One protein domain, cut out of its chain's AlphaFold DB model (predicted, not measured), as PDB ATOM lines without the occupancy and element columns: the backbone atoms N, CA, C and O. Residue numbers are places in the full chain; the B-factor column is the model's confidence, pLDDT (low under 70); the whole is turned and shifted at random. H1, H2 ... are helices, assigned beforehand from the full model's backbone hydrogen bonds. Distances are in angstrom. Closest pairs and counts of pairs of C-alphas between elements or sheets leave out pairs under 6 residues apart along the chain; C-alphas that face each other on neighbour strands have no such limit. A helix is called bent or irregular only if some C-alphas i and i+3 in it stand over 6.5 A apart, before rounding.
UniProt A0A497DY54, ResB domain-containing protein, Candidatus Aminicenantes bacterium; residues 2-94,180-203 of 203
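This is residues 2 to 94 and 180 to 203 of the 203 residues of the protein "ResB domain-containing protein" of Candidatus Aminicenantes bacterium (UniProt A0A497DY54). Two long helices, H2 and H6, run opposite ways and cross at a slant, with H1 on H6 near the start of H2, and the short helices H3, H4 and H5 cluster toward the last residues of H2. Residues 84 to 94, the far end of H6 and two residues after it, stick out; residues 180 to 203 are an unnamed strip folded back on itself. The 117 printed residues, all helix in class, hold six named helices, H1 to H6 in order, and no named strand. The whole is extended, with a radius of gyration of the C-alphas of 22.1 A, and spans 73 by 40 by 21 A.

H1, residues 2 to 8, touches residues 74 to 79 of H6, residues 63 to 92, at a steep tilt of 63 degrees; the closest C-alphas, of Leu 8 and Asn 75, are 4.8 A apart. H2, residues 11 to 30, touches residues 65 to 79 of H6 at a steep tilt of 39 degrees, opposite ways; the closest C-alphas, of Leu 17 and Phe 72, are 6.2 A apart. H3, residues 37 to 44, touches H4, residues 47 to 53, with the C-alphas of Leu 41 and Ala 48 closest at 5.3 A. H5, residues 56 to 61, touches H2 at Gly 28 alone, whose C-alpha is 6.1 A from that of Leu 59. Every O i to N i+4 pair is within hydrogen-bond range in H1, H2, H3 and H4, against 25 of 26 in H6 and 0 of 2 in H5, where 1 of 3 O i to N i+3 pairs is.

H1 begins at C-alpha 2 (38.398, 70.109, 14.854). H2 is 28.8 A long. H5 is irregular, with C-alphas 57 and 60 8.9 A apart. H6, 42.6 A long with a kink of 28 degrees near residue 86, ends at C-alpha 92 (62.419, 76.193, 6.857).

The two farthest C-alphas, of Pro 94 and Gln 190, are 73.3 A apart. Residues 95 to 179 are not printed, and C-alphas 94 and 180 are 47.8 A apart across the cut. No link between helices is long. Residue 203 is under 70 in pLDDT.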
ATOM      1  N   LYS A   2      37.227  70.016  13.938       74.69
ATOM      2  CA  LYS A   2      38.398  70.109  14.854       74.69
ATOM      3  C   LYS A   2      38.415  69.075  15.999       74.69
ATOM      4  O   LYS A   2      39.478  68.779  16.536       74.69
ATOM      5  N   SER A   3      37.256  68.547  16.403       81.62
ATOM      6  CA  SER A   3      37.170  67.498  17.434       81.62
ATOM      7  C   SER A   3      37.659  66.138  16.921       81.62
ATOM      8  O   SER A   3      38.520  65.525  17.542       81.62
ATOM      9  N   LEU A   4      37.210  65.728  15.729       84.12
ATOM     10  CA  LEU A   4      37.593  64.456  15.111       84.12
ATOM     11  C   LEU A   4      39.101  64.374  14.840       84.12
ATOM     12  O   LEU A   4      39.729  63.373  15.156       84.12
ATOM     13  N   ILE A   5      39.701  65.456  14.336       85.25
ATOM     14  CA  ILE A   5      41.154  65.524  14.111       85.25
ATOM     15  C   ILE A   5      41.920  65.419  15.437       85.25
ATOM     16  O   ILE A   5      42.950  64.758  15.497       85.25
ATOM     17  N   ARG A   6      41.422  66.032  16.522       86.31
ATOM     18  CA  ARG A   6      42.049  65.910  17.850       86.31
ATOM     19  C   ARG A   6      41.953  64.491  18.402       86.31
ATOM     20  O   ARG A   6      42.932  64.006  18.959       86.31
ATOM     21  N   PHE A   7      40.814  63.828  18.211       89.12
ATOM     22  CA  PHE A   7      40.627  62.433  18.598       89.12
ATOM     23  C   PHE A   7      41.559  61.503  17.808       89.12
ATOM     24  O   PHE A   7      42.349  60.773  18.405       89.12
ATOM     25  N   LEU A   8      41.555  61.606  16.476       89.25
ATOM     26  CA  LEU A   8      42.423  60.814  15.599       89.25
ATOM     27  C   LEU A   8      43.908  61.159  15.744       89.25
ATOM     28  O   LEU A   8      44.738  60.328  15.418       89.25
ATOM     29  N   SER A   9      44.271  62.332  16.261       89.12
ATOM     30  CA  SER A   9      45.666  62.693  16.554       89.12
ATOM     31  C   SER A   9      46.115  62.299  17.973       89.12
ATOM     32  O   SER A   9      47.209  62.687  18.397       89.12
ATOM     33  N   SER A  10      45.286  61.583  18.740       92.62
ATOM     34  CA  SER A  10      45.586  61.205  20.122       92.62
ATOM     35  C   SER A  10      46.607  60.068  20.197       92.62
ATOM     36  O   SER A  10      46.393  58.992  19.638       92.62
ATOM     37  N   ILE A  11      47.681  60.272  20.971       91.88
ATOM     38  CA  ILE A  11      48.646  59.209  21.306       91.88
ATOM     39  C   ILE A  11      47.966  58.104  22.124       91.88
ATOM     40  O   ILE A  11      48.258  56.930  21.927       91.88
ATOM     41  N   LYS A  12      47.031  58.458  23.019       94.00
ATOM     42  CA  LYS A  12      46.316  57.472  23.847       94.00
ATOM     43  C   LYS A  12      45.526  56.491  22.980       94.00
ATOM     44  O   LYS A  12      45.540  55.297  23.249       94.00
ATOM     45  N   LEU A  13      44.895  57.001  21.918       94.62
ATOM     46  CA  LEU A  13      44.192  56.173  20.940       94.62
ATOM     47  C   LEU A  13      45.168  55.258  20.189       94.62
ATOM     48  O   LEU A  13      44.884  54.076  20.040       94.62
ATOM     49  N   ALA A  14      46.329  55.780  19.777       94.00
ATOM     50  CA  ALA A  14      47.364  54.991  19.109       94.00
ATOM     51  C   ALA A  14      47.821  53.803  19.970       94.00
ATOM     52  O   ALA A  14      47.815  52.666  19.510       94.00
ATOM     53  N   ILE A  15      48.165  54.064  21.237       95.94
ATOM     54  CA  ILE A  15      48.615  53.037  22.189       95.94
ATOM     55  C   ILE A  15      47.524  51.983  22.394       95.94
ATOM     56  O   ILE A  15      47.803  50.790  22.333       95.94
ATOM     57  N   PHE A  16      46.279  52.417  22.588       97.31
ATOM     58  CA  PHE A  16      45.143  51.513  22.745       97.31
ATOM     59  C   PHE A  16      44.953  50.595  21.526       97.31
ATOM     60  O   PHE A  16      44.837  49.381  21.682       97.31
ATOM     61  N   LEU A  17      44.984  51.157  20.312       96.62
ATOM     62  CA  LEU A  17      44.864  50.388  19.071       96.62
ATOM     63  C   LEU A  17      46.020  49.396  18.901       96.62
ATOM     64  O   LEU A  17      45.773  48.241  18.567       96.62
ATOM     65  N   ILE A  18      47.258  49.815  19.182       96.38
ATOM     66  CA  ILE A  18      48.434  48.934  19.127       96.38
ATOM     67  C   ILE A  18      48.266  47.755  20.085       96.38
ATOM     68  O   ILE A  18      48.518  46.622  19.683       96.38
ATOM     69  N   ILE A  19      47.822  47.992  21.322       98.06
ATOM     70  CA  ILE A  19      47.630  46.927  22.318       98.06
ATOM     71  C   ILE A  19      46.604  45.909  21.821       98.06
ATOM     72  O   ILE A  19      46.891  44.715  21.821       98.06
ATOM     73  N   ILE A  20      45.441  46.364  21.346       97.88
ATOM     74  CA  ILE A  20      44.398  45.460  20.842       97.88
ATOM     75  C   ILE A  20      44.901  44.673  19.635       97.88
ATOM     76  O   ILE A  20      44.819  43.448  19.636       97.88
ATOM     77  N   ILE A  21      45.472  45.350  18.633       97.19
ATOM     78  CA  ILE A  21      46.006  44.694  17.432       97.19
ATOM     79  C   ILE A  21      47.065  43.661  17.816       97.19
ATOM     80  O   ILE A  21      47.058  42.558  17.274       97.19
ATOM     81  N   THR A  22      47.945  43.985  18.764       97.31
ATOM     82  CA  THR A  22      49.010  43.087  19.228       97.31
ATOM     83  C   THR A  22      48.434  41.853  19.911       97.31
ATOM     84  O   THR A  22      48.765  40.740  19.513       97.31
ATOM     85  N   LEU A  23      47.539  42.020  20.890       97.69
ATOM     86  CA  LEU A  23      46.917  40.898  21.604       97.69
ATOM     87  C   LEU A  23      46.147  39.985  20.647       97.69
ATOM     88  O   LEU A  23      46.310  38.767  20.665       97.69
ATOM     89  N   THR A  24      45.360  40.580  19.755       95.94
ATOM     90  CA  THR A  24      44.632  39.855  18.720       95.94
ATOM     91  C   THR A  24      45.573  39.128  17.755       95.94
ATOM     92  O   THR A  24      45.325  37.972  17.422       95.94
ATOM     93  N   SER A  25      46.676  39.755  17.339       95.88
ATOM     94  CA  SER A  25      47.658  39.138  16.437       95.88
ATOM     95  C   SER A  25      48.390  37.970  17.092       95.88
ATOM     96  O   SER A  25      48.636  36.967  16.423       95.88
ATOM     97  N   ILE A  26      48.698  38.061  18.391       96.62
ATOM     98  CA  ILE A  26      49.255  36.944  19.167       96.62
ATOM     99  C   ILE A  26      48.279  35.764  19.132       96.62
ATOM    100  O   ILE A  26      48.671  34.663  18.751       96.62
ATOM    101  N   LEU A  27      46.996  35.997  19.433       94.44
ATOM    102  CA  LEU A  27      45.968  34.952  19.372       94.44
ATOM    103  C   LEU A  27      45.844  34.336  17.971       94.44
ATOM    104  O   LEU A  27      45.802  33.115  17.836       94.44
ATOM    105  N   GLY A  28      45.839  35.161  16.922       93.12
ATOM    106  CA  GLY A  28      45.792  34.688  15.535       93.12
ATOM    107  C   GLY A  28      47.025  33.916  15.084       93.12
ATOM    108  O   GLY A  28      46.915  33.060  14.216       93.12
ATOM    109  N   THR A  29      48.186  34.179  15.686       93.50
ATOM    110  CA  THR A  29      49.422  33.438  15.391       93.50
ATOM    111  C   THR A  29      49.392  32.038  16.010       93.50
ATOM    112  O   THR A  29      49.933  31.098  15.435       93.50
ATOM    113  N   LEU A  30      48.738  31.883  17.166       94.00
ATOM    114  CA  LEU A  30      48.599  30.593  17.849       94.00
ATOM    115  C   LEU A  30      47.570  29.667  17.184       94.00
ATOM    116  O   LEU A  30      47.654  28.448  17.327       94.00
ATOM    117  N   ILE A  31      46.588  30.228  16.474       93.12
ATOM    118  CA  ILE A  31      45.535  29.473  15.789       93.12
ATOM    119  C   ILE A  31      45.930  29.310  14.312       93.12
ATOM    120  O   ILE A  31      46.111  30.319  13.629       93.12
ATOM    121  N   PRO A  32      46.018  28.081  13.762       92.56
ATOM    122  CA  PRO A  32      46.251  27.876  12.335       92.56
ATOM    123  C   PRO A  32      45.233  28.655  11.497       92.56
ATOM    124  O   PRO A  32      44.041  28.616  11.791       92.56
ATOM    125  N   GLN A  33      45.673  29.356  10.454       92.62
ATOM    126  CA  GLN A  33      44.804  30.222   9.645       92.62
ATOM    127  C   GLN A  33      44.395  29.549   8.325       92.62
ATOM    128  O   GLN A  33      45.207  28.870   7.698       92.62
ATOM    129  N   ASN A  34      43.161  29.791   7.873       90.00
ATOM    130  CA  ASN A  34      42.602  29.345   6.588       90.00
ATOM    131  C   ASN A  34      42.716  27.828   6.323       90.00
ATOM    132  O   ASN A  34      42.975  27.397   5.192       90.00
ATOM    133  N   ARG A  35      42.544  27.011   7.369       90.25
ATOM    134  CA  ARG A  35      42.478  25.548   7.256       90.25
ATOM    135  C   ARG A  35      41.057  25.066   6.934       90.25
ATOM    136  O   ARG A  35      40.092  25.800   7.158       90.25
ATOM    137  N   PRO A  36      40.891  23.844   6.407       88.56
ATOM    138  CA  PRO A  36      39.570  23.253   6.237       88.56
ATOM    139  C   PRO A  36      38.802  23.184   7.574       88.56
ATOM    140  O   PRO A  36      39.393  22.834   8.599       88.56
ATOM    141  N   PRO A  37      37.478  23.439   7.600       87.38
ATOM    142  CA  PRO A  37      36.662  23.360   8.821       87.38
ATOM    143  C   PRO A  37      36.785  22.034   9.587       87.38
ATOM    144  O   PRO A  37      36.730  22.016  10.815       87.38
ATOM    145  N   GLN A  38      36.996  20.933   8.860       89.75
ATOM    146  CA  GLN A  38      37.182  19.583   9.401       89.75
ATOM    147  C   GLN A  38      38.441  19.476  10.273       89.75
ATOM    148  O   GLN A  38      38.420  18.819  11.310       89.75
ATOM    149  N   GLU A  39      39.521  20.155   9.879       90.94
ATOM    150  CA  GLU A  39      40.776  20.190  10.631       90.94
ATOM    151  C   GLU A  39      40.567  20.926  11.960       90.94
ATOM    152  O   GLU A  39      40.932  20.419  13.018       90.94
ATOM    153  N   TYR A  40      39.855  22.058  11.945       92.75
ATOM    154  CA  TYR A  40      39.515  22.764  13.182       92.75
ATOM    155  C   TYR A  40      38.635  21.931  14.115       92.75
ATOM    156  O   TYR A  40      38.897  21.904  15.315       92.75
ATOM    157  N   LEU A  41      37.621  21.235  13.591       92.62
ATOM    158  CA  LEU A  41      36.782  20.342  14.399       92.62
ATOM    159  C   LEU A  41      37.602  19.206  15.021       92.62
ATOM    160  O   LEU A  41      37.400  18.885  16.190       92.62
ATOM    161  N   LYS A  42      38.563  18.645  14.280       93.38
ATOM    162  CA  LYS A  42      39.454  17.588  14.774       93.38
ATOM    163  C   LYS A  42      40.385  18.076  15.889       93.38
ATOM    164  O   LYS A  42      40.594  17.350  16.854       93.38
ATOM    165  N   HIS A  43      40.942  19.282  15.765       92.56
ATOM    166  CA  HIS A  43      41.908  19.818  16.733       92.56
ATOM    167  C   HIS A  43      41.266  20.512  17.943       92.56
ATOM    168  O   HIS A  43      41.819  20.448  19.037       92.56
ATOM    169  N   TYR A  44      40.118  21.171  17.763       92.38
ATOM    170  CA  TYR A  44      39.504  22.038  18.778       92.38
ATOM    171  C   TYR A  44      38.103  21.584  19.226       92.38
ATOM    172  O   TYR A  44      37.528  22.184  20.137       92.38
ATOM    173  N   GLY A  45      37.521  20.550  18.608       92.25
ATOM    174  CA  GLY A  45      36.197  20.037  18.965       92.25
ATOM    175  C   GLY A  45      35.115  21.120  18.908       92.25
ATOM    176  O   GLY A  45      34.997  21.853  17.925       92.25
ATOM    177  N   GLN A  46      34.342  21.263  19.988       89.38
ATOM    178  CA  GLN A  46      33.263  22.256  20.088       89.38
ATOM    179  C   GLN A  46      33.758  23.708  19.959       89.38
ATOM    180  O   GLN A  46      33.036  24.553  19.417       89.38
ATOM    181  N   LEU A  47      35.000  24.001  20.372       92.50
ATOM    182  CA  LEU A  47      35.582  25.345  20.278       92.50
ATOM    183  C   LEU A  47      35.766  25.800  18.825       92.50
ATOM    184  O   LEU A  47      35.749  27.001  18.567       92.50
ATOM    185  N   ALA A  48      35.870  24.877  17.864       92.88
ATOM    186  CA  ALA A  48      36.010  25.214  16.447       92.88
ATOM    187  C   ALA A  48      34.869  26.113  15.942       92.88
ATOM    188  O   ALA A  48      35.109  27.053  15.183       92.88
ATOM    189  N   SER A  49      33.640  25.864  16.407       90.69
ATOM    190  CA  SER A  49      32.466  26.676  16.061       90.69
ATOM    191  C   SER A  49      32.589  28.116  16.575       90.69
ATOM    192  O   SER A  49      32.287  29.068  15.855       90.69
ATOM    193  N   LEU A  50      33.114  28.288  17.794       93.25
ATOM    194  CA  LEU A  50      33.346  29.589  18.413       93.25
ATOM    195  C   LEU A  50      34.447  30.362  17.679       93.25
ATOM    196  O   LEU A  50      34.272  31.539  17.367       93.25
ATOM    197  N   LEU A  51      35.552  29.686  17.346       93.69
ATOM    198  CA  LEU A  51      36.663  30.271  16.593       93.69
ATOM    199  C   LEU A  51      36.211  30.763  15.213       93.69
ATOM    200  O   LEU A  51      36.589  31.857  14.800       93.69
ATOM    201  N   GLN A  52      35.371  29.993  14.517       91.75
ATOM    202  CA  GLN A  52      34.802  30.408  13.233       91.75
ATOM    203  C   GLN A  52      33.824  31.576  13.390       91.75
ATOM    204  O   GLN A  52      33.896  32.530  12.618       91.75
ATOM    205  N   LYS A  53      32.965  31.555  14.421       92.19
ATOM    206  CA  LYS A  53      32.004  32.634  14.702       92.19
ATOM    207  C   LYS A  53      32.694  33.977  14.953       92.19
ATOM    208  O   LYS A  53      32.230  35.000  14.457       92.19
ATOM    209  N   PHE A  54      33.809  33.977  15.681       93.56
ATOM    210  CA  PHE A  54      34.630  35.175  15.906       93.56
ATOM    211  C   PHE A  54      35.635  35.463  14.781       93.56
ATOM    212  O   PHE A  54      36.426  36.398  14.892       93.56
ATOM    213  N   GLN A  55      35.605  34.690  13.690       94.00
ATOM    214  CA  GLN A  55      36.513  34.826  12.546       94.00
ATOM    215  C   GLN A  55      37.999  34.657  12.909       94.00
ATOM    216  O   GLN A  55      38.879  35.114  12.191       94.00
ATOM    217  N   LEU A  56      38.306  33.956  14.006       94.44
ATOM    218  CA  LEU A  56      39.676  33.720  14.477       94.44
ATOM    219  C   LEU A  56      40.440  32.712  13.607       94.44
ATOM    220  O   LEU A  56      41.668  32.697  13.620       94.44
ATOM    221  N   THR A  57      39.728  31.890  12.829       93.56
ATOM    222  CA  THR A  57      40.320  30.967  11.843       93.56
ATOM    223  C   THR A  57      40.806  31.670  10.571       93.56
ATOM    224  O   THR A  57      41.562  31.085   9.801       93.56
ATOM    225  N   HIS A  58      40.366  32.907  10.337       92.44
ATOM    226  CA  HIS A  58      40.741  33.756   9.205       92.44
ATOM    227  C   HIS A  58      40.879  35.210   9.679       92.44
ATOM    228  O   HIS A  58      40.333  36.152   9.106       92.44
ATOM    229  N   LEU A  59      41.614  35.389  10.777       94.94
ATOM    230  CA  LEU A  59      41.682  36.641  11.522       94.94
ATOM    231  C   LEU A  59      42.169  37.804  10.653       94.94
ATOM    232  O   LEU A  59      41.597  38.890  10.685       94.94
ATOM    233  N   TYR A  60      43.219  37.580   9.865       92.88
ATOM    234  CA  TYR A  60      43.884  38.636   9.095       92.88
ATOM    235  C   TYR A  60      43.062  39.161   7.909       92.88
ATOM    236  O   TYR A  60      43.383  40.221   7.378       92.88
ATOM    237  N   SER A  61      42.004  38.451   7.510       93.12
ATOM    238  CA  SER A  61      41.007  38.912   6.534       93.12
ATOM    239  C   SER A  61      39.651  39.233   7.176       93.12
ATOM    240  O   SER A  61      38.723  39.647   6.483       93.12
ATOM    241  N   SER A  62      39.517  39.079   8.498       94.81
ATOM    242  CA  SER A  62      38.284  39.403   9.213       94.81
ATOM    243  C   SER A  62      37.978  40.901   9.148       94.81
ATOM    244  O   SER A  62      38.858  41.757   9.301       94.81
ATOM    245  N   TRP A  63      36.705  41.241   8.940       94.44
ATOM    246  CA  TRP A  63      36.283  42.631   8.732       94.44
ATOM    247  C   TRP A  63      36.617  43.520   9.936       94.44
ATOM    248  O   TRP A  63      36.988  44.685   9.782       94.44
ATOM    249  N   TRP A  64      36.516  42.970  11.147       96.00
ATOM    250  CA  TRP A  64      36.756  43.700  12.383       96.00
ATOM    251  C   TRP A  64      38.253  43.947  12.605       96.00
ATOM    252  O   TRP A  64      38.634  45.050  12.996       96.00
ATOM    253  N   PHE A  65      39.120  42.980  12.282       96.31
ATOM    254  CA  PHE A  65      40.568  43.172  12.358       96.31
ATOM    255  C   PHE A  65      41.054  44.173  11.306       96.31
ATOM    256  O   PHE A  65      41.812  45.088  11.624       96.31
ATOM    257  N   LEU A  66      40.547  44.077  10.072       96.12
ATOM    258  CA  LEU A  66      40.827  45.061   9.023       96.12
ATOM    259  C   LEU A  66      40.353  46.464   9.423       96.12
ATOM    260  O   LEU A  66      41.071  47.438   9.206       96.12
ATOM    261  N   THR A  67      39.199  46.578  10.087       96.56
ATOM    262  CA  THR A  67      38.714  47.856  10.634       96.56
ATOM    263  C   THR A  67      39.683  48.431  11.671       96.56
ATOM    264  O   THR A  67      39.979  49.626  11.621       96.56
ATOM    265  N   LEU A  68      40.237  47.605  12.568       96.81
ATOM    266  CA  LEU A  68      41.267  48.038  13.522       96.81
ATOM    267  C   LEU A  68      42.524  48.552  12.810       96.81
ATOM    268  O   LEU A  68      43.027  49.621  13.163       96.81
ATOM    269  N   LEU A  69      43.002  47.843  11.780       96.88
ATOM    270  CA  LEU A  69      44.157  48.272  10.983       96.88
ATOM    271  C   LEU A  69      43.895  49.592  10.245       96.88
ATOM    272  O   LEU A  69      44.771  50.460  10.210       96.88
ATOM    273  N   ILE A  70      42.694  49.776   9.692       96.62
ATOM    274  CA  ILE A  70      42.283  51.023   9.033       96.62
ATOM    275  C   ILE A  70      42.256  52.169  10.049       96.62
ATOM    276  O   ILE A  70      42.843  53.223   9.800       96.62
ATOM    277  N   PHE A  71      41.641  51.971  11.217       96.12
ATOM    278  CA  PHE A  71      41.604  52.984  12.276       96.12
ATOM    279  C   PHE A  71      43.003  53.359  12.770       96.12
ATOM    280  O   PHE A  71      43.298  54.544  12.948       96.12
ATOM    281  N   PHE A  72      43.875  52.368  12.950       96.94
ATOM    282  CA  PHE A  72      45.268  52.591  13.321       96.94
ATOM    283  C   PHE A  72      46.021  53.380  12.245       96.94
ATOM    284  O   PHE A  72      46.687  54.368  12.557       96.94
ATOM    285  N   SER A  73      45.838  53.021  10.974       96.62
ATOM    286  CA  SER A  73      46.439  53.725   9.836       96.62
ATOM    287  C   SER A  73      45.986  55.184   9.772       96.62
ATOM    288  O   SER A  73      46.813  56.086   9.648       96.62
ATOM    289  N   LEU A  74      44.684  55.446   9.933       95.88
ATOM    290  CA  LEU A  74      44.137  56.804   9.963       95.88
ATOM    291  C   LEU A  74      44.695  57.621  11.134       95.88
ATOM    292  O   LEU A  74      45.082  58.776  10.947       95.88
ATOM    293  N   ASN A  75      44.778  57.030  12.329       95.62
ATOM    294  CA  ASN A  75      45.374  57.679  13.497       95.62
ATOM    295  C   ASN A  75      46.841  58.064  13.236       95.62
ATOM    296  O   ASN A  75      47.237  59.207  13.482       95.62
ATOM    297  N   LEU A  76      47.626  57.147  12.671       94.56
ATOM    298  CA  LEU A  76      49.036  57.361  12.369       94.56
ATOM    299  C   LEU A  76      49.243  58.431  11.286       94.56
ATOM    300  O   LEU A  76      50.098  59.307  11.452       94.56
ATOM    301  N   ILE A  77      48.428  58.426  10.225       94.56
ATOM    302  CA  ILE A  77      48.442  59.458   9.177       94.56
ATOM    303  C   ILE A  77      48.153  60.829   9.789       94.56
ATOM    304  O   ILE A  77      48.937  61.765   9.622       94.56
ATOM    305  N   VAL A  78      47.051  60.957  10.536       93.44
ATOM    306  CA  VAL A  78      46.643  62.238  11.125       93.44
ATOM    307  C   VAL A  78      47.698  62.736  12.114       93.44
ATOM    308  O   VAL A  78      48.087  63.900  12.043       93.44
ATOM    309  N   CYS A  79      48.210  61.869  12.992       90.81
ATOM    310  CA  CYS A  79      49.257  62.215  13.957       90.81
ATOM    311  C   CYS A  79      50.553  62.679  13.271       90.81
ATOM    312  O   CYS A  79      51.192  63.635  13.717       90.81
ATOM    313  N   THR A  80      50.933  62.041  12.163       92.19
ATOM    314  CA  THR A  80      52.131  62.414  11.401       92.19
ATOM    315  C   THR A  80      51.935  63.762  10.712       92.19
ATOM    316  O   THR A  80      52.757  64.661  10.877       92.19
ATOM    317  N   LEU A  81      50.808  63.974  10.026       91.25
ATOM    318  CA  LEU A  81      50.518  65.233   9.330       91.25
ATOM    319  C   LEU A  81      50.414  66.432  10.285       91.25
ATOM    320  O   LEU A  81      50.949  67.509   9.994       91.25
ATOM    321  N   THR A  82      49.769  66.263  11.446       89.06
ATOM    322  CA  THR A  82      49.633  67.341  12.441       89.06
ATOM    323  C   THR A  82      50.977  67.740  13.045       89.06
ATOM    324  O   THR A  82      51.190  68.922  13.327       89.06
ATOM    325  N   ARG A  83      51.906  66.790  13.209       87.50
ATOM    326  CA  ARG A  83      53.255  67.032  13.748       87.50
ATOM    327  C   ARG A  83      54.249  67.513  12.696       87.50
ATOM    328  O   ARG A  83      55.137  68.306  13.021       87.50
ATOM    329  N   LEU A  84      54.090  67.094  11.445       90.06
ATOM    330  CA  LEU A  84      54.999  67.438  10.357       90.06
ATOM    331  C   LEU A  84      54.929  68.932  10.012       90.06
ATOM    332  O   LEU A  84      55.964  69.581   9.885       90.06
ATOM    333  N   LYS A  85      53.728  69.525   9.950       86.69
ATOM    334  CA  LYS A  85      53.548  70.952   9.612       86.69
ATOM    335  C   LYS A  85      54.334  71.922  10.519       86.69
ATOM    336  O   LYS A  85      55.099  72.734   9.991       86.69
ATOM    337  N   PRO A  86      54.208  71.888  11.863       86.62
ATOM    338  CA  PRO A  86      54.994  72.764  12.731       86.62
ATOM    339  C   PRO A  86      56.492  72.435  12.693       86.62
ATOM    340  O   PRO A  86      57.306  73.351  12.819       86.62
ATOM    341  N   LYS A  87      56.870  71.165  12.483       87.62
ATOM    342  CA  LYS A  87      58.271  70.746  12.337       87.62
ATOM    343  C   LYS A  87      58.910  71.382  11.098       87.62
ATOM    344  O   LYS A  87      59.945  72.035  11.217       87.62
ATOM    345  N   LEU A  88      58.248  71.289   9.944       87.81
ATOM    346  CA  LEU A  88      58.679  71.931   8.699       87.81
ATOM    347  C   LEU A  88      58.794  73.449   8.869       87.81
ATOM    348  O   LEU A  88      59.810  74.030   8.494       87.81
ATOM    349  N   ARG A  89      57.811  74.090   9.518       87.12
ATOM    350  CA  ARG A  89      57.861  75.536   9.784       87.12
ATOM    351  C   ARG A  89      59.090  75.930  10.606       87.12
ATOM    352  O   ARG A  89      59.754  76.893  10.251       87.12
ATOM    353  N   ARG A  90      59.428  75.183  11.664       84.50
ATOM    354  CA  ARG A  90      60.617  75.452  12.502       84.50
ATOM    355  C   ARG A  90      61.935  75.295  11.741       84.50
ATOM    356  O   ARG A  90      62.896  75.991  12.047       84.50
ATOM    357  N   ILE A  91      61.985  74.387  10.773       85.00
ATOM    358  CA  ILE A  91      63.183  74.100   9.978       85.00
ATOM    359  C   ILE A  91      63.367  75.140   8.864       85.00
ATOM    360  O   ILE A  91      64.432  75.745   8.737       85.00
ATOM    361  N   PHE A  92      62.329  75.358   8.056       83.88
ATOM    362  CA  PHE A  92      62.419  76.193   6.857       83.88
ATOM    363  C   PHE A  92      62.237  77.683   7.167       83.88
ATOM    364  O   PHE A  92      62.953  78.512   6.601       83.88
ATOM    365  N   SER A  93      61.400  78.017   8.152       83.62
ATOM    366  CA  SER A  93      61.115  79.389   8.601       83.62
ATOM    367  C   SER A  93      61.356  79.558  10.113       83.62
ATOM    368  O   SER A  93      60.416  79.853  10.859       83.62
ATOM    369  N   PRO A  94      62.592  79.339  10.604       81.62
ATOM    370  CA  PRO A  94      62.902  79.517  12.015       81.62
ATOM    371  C   PRO A  94      62.741  80.984  12.426       81.62
ATOM    372  O   PRO A  94      63.122  81.886  11.683       81.62
ATOM    373  N   SER A 180      43.612  38.930  -1.391       83.31
ATOM    374  CA  SER A 180      44.283  37.634  -1.417       83.31
ATOM    375  C   SER A 180      43.293  36.496  -1.632       83.31
ATOM    376  O   SER A 180      42.237  36.414  -1.006       83.31
ATOM    377  N   PHE A 181      43.688  35.578  -2.507       80.44
ATOM    378  CA  PHE A 181      42.982  34.339  -2.769       80.44
ATOM    379  C   PHE A 181      43.831  33.167  -2.286       80.44
ATOM    380  O   PHE A 181      45.034  33.090  -2.550       80.44
ATOM    381  N   ARG A 182      43.209  32.252  -1.542       76.81
ATOM    382  CA  ARG A 182      43.830  31.005  -1.093       76.81
ATOM    383  C   ARG A 182      42.881  29.872  -1.420       76.81
ATOM    384  O   ARG A 182      41.741  29.879  -0.971       76.81
ATOM    385  N   THR A 183      43.367  28.905  -2.183       75.75
ATOM    386  CA  THR A 183      42.628  27.686  -2.503       75.75
ATOM    387  C   THR A 183      43.471  26.472  -2.161       75.75
ATOM    388  O   THR A 183      44.700  26.526  -2.202       75.75
ATOM    389  N   HIS A 184      42.795  25.387  -1.806       75.94
ATOM    390  CA  HIS A 184      43.403  24.084  -1.589       75.94
ATOM    391  C   HIS A 184      42.924  23.176  -2.716       75.94
ATOM    392  O   HIS A 184      41.719  23.022  -2.910       75.94
ATOM    393  N   LEU A 185      43.860  22.606  -3.473       78.19
ATOM    394  CA  LEU A 185      43.564  21.668  -4.551       78.19
ATOM    395  C   LEU A 185      44.033  20.277  -4.122       78.19
ATOM    396  O   LEU A 185      45.212  20.081  -3.837       78.19
ATOM    397  N   ASN A 186      43.108  19.320  -4.080       80.62
ATOM    398  CA  ASN A 186      43.434  17.911  -3.884       80.62
ATOM    399  C   ASN A 186      43.638  17.283  -5.266       80.62
ATOM    400  O   ASN A 186      42.659  17.023  -5.959       80.62
ATOM    401  N   ILE A 187      44.894  17.084  -5.663       82.75
ATOM    402  CA  ILE A 187      45.264  16.550  -6.981       82.75
ATOM    403  C   ILE A 187      45.570  15.057  -6.833       82.75
ATOM    404  O   ILE A 187      46.357  14.675  -5.961       82.75
ATOM    405  N   ARG A 188      44.961  14.195  -7.656       82.88
ATOM    406  CA  ARG A 188      45.350  12.778  -7.740       82.88
ATOM    407  C   ARG A 188      46.581  12.619  -8.631       82.88
ATOM    408  O   ARG A 188      46.829  13.416  -9.529       82.88
ATOM    409  N   GLN A 189      47.370  11.573  -8.398       80.81
ATOM    410  CA  GLN A 189      48.554  11.303  -9.213       80.81
ATOM    411  C   GLN A 189      48.152  11.171 -10.698       80.81
ATOM    412  O   GLN A 189      47.289  10.357 -11.013       80.81
ATOM    413  N   GLN A 190      48.791  11.960 -11.577       82.00
ATOM    414  CA  GLN A 190      48.524  12.092 -13.027       82.00
ATOM    415  C   GLN A 190      47.307  12.952 -13.438       82.00
ATOM    416  O   GLN A 190      46.978  13.008 -14.624       82.00
ATOM    417  N   GLU A 191      46.651  13.645 -12.506       82.81
ATOM    418  CA  GLU A 191      45.511  14.523 -12.792       82.81
ATOM    419  C   GLU A 191      45.963  15.957 -13.123       82.81
ATOM    420  O   GLU A 191      46.744  16.555 -12.386       82.81
ATOM    421  N   VAL A 192      45.453  16.531 -14.223       82.44
ATOM    422  CA  VAL A 192      45.741  17.922 -14.615       82.44
ATOM    423  C   VAL A 192      44.574  18.815 -14.219       82.44
ATOM    424  O   VAL A 192      43.491  18.702 -14.791       82.44
ATOM    425  N   ILE A 193      44.791  19.724 -13.266       81.94
ATOM    426  CA  ILE A 193      43.749  20.631 -12.764       81.94
ATOM    427  C   ILE A 193      44.137  22.091 -13.059       81.94
ATOM    428  O   ILE A 193      45.262  22.507 -12.748       81.94
ATOM    429  N   PRO A 194      43.234  22.901 -13.649       81.69
ATOM    430  CA  PRO A 194      43.453  24.334 -13.813       81.69
ATOM    431  C   PRO A 194      43.424  25.049 -12.461       81.69
ATOM    432  O   PRO A 194      42.545  24.807 -11.632       81.69
ATOM    433  N   VAL A 195      44.375  25.958 -12.239       81.00
ATOM    434  CA  VAL A 195      44.429  26.734 -10.997       81.00
ATOM    435  C   VAL A 195      43.416  27.877 -11.069       81.00
ATOM    436  O   VAL A 195      43.506  28.719 -11.964       81.00
ATOM    437  N   PRO A 196      42.463  27.967 -10.125       76.38
ATOM    438  CA  PRO A 196      41.532  29.085 -10.091       76.38
ATOM    439  C   PRO A 196      42.292  30.413  -9.986       76.38
ATOM    440  O   PRO A 196      43.174  30.553  -9.141       76.38
ATOM    441  N   GLN A 197      41.928  31.386 -10.828       73.94
ATOM    442  CA  GLN A 197      42.547  32.723 -10.905       73.94
ATOM    443  C   GLN A 197      44.008  32.759 -11.390       73.94
ATOM    444  O   GLN A 197      44.651  33.804 -11.293       73.94
ATOM    445  N   ALA A 198      44.526  31.669 -11.963       74.25
ATOM    446  CA  ALA A 198      45.828  31.667 -12.621       74.25
ATOM    447  C   ALA A 198      45.752  31.049 -14.024       74.25
ATOM    448  O   ALA A 198      45.080  30.048 -14.250       74.25
ATOM    449  N   ASN A 199      46.478  31.634 -14.979       78.62
ATOM    450  CA  ASN A 199      46.505  31.183 -16.376       78.62
ATOM    451  C   ASN A 199      47.482  30.009 -16.589       78.62
ATOM    452  O   ASN A 199      48.233  29.995 -17.561       78.62
ATOM    453  N   PHE A 200      47.528  29.053 -15.658       80.62
ATOM    454  CA  PHE A 200      48.341  27.844 -15.788       80.62
ATOM    455  C   PHE A 200      47.707  26.644 -15.066       80.62
ATOM    456  O   PHE A 200      46.850  26.788 -14.192       80.62
ATOM    457  N   THR A 201      48.122  25.441 -15.457       80.94
ATOM    458  CA  THR A 201      47.624  24.156 -14.940       80.94
ATOM    459  C   THR A 201      48.704  23.442 -14.130       80.94
ATOM    460  O   THR A 201      49.869  23.469 -14.527       80.94
ATOM    461  N   PHE A 202      48.325  22.758 -13.048       71.31
ATOM    462  CA  PHE A 202      49.204  21.788 -12.381       71.31
ATOM    463  C   PHE A 202      48.984  20.395 -12.975       71.31
ATOM    464  O   PHE A 202      47.845  20.043 -13.276       71.31
ATOM    465  N   ARG A 203      50.072  19.638 -13.155       65.06
ATOM    466  CA  ARG A 203      50.116  18.255 -13.654       65.06
ATOM    467  C   ARG A 203      50.880  17.376 -12.672       65.06
ATOM    468  O   ARG A 203      51.817  17.919 -12.045       65.06
TER     469      ARG A 203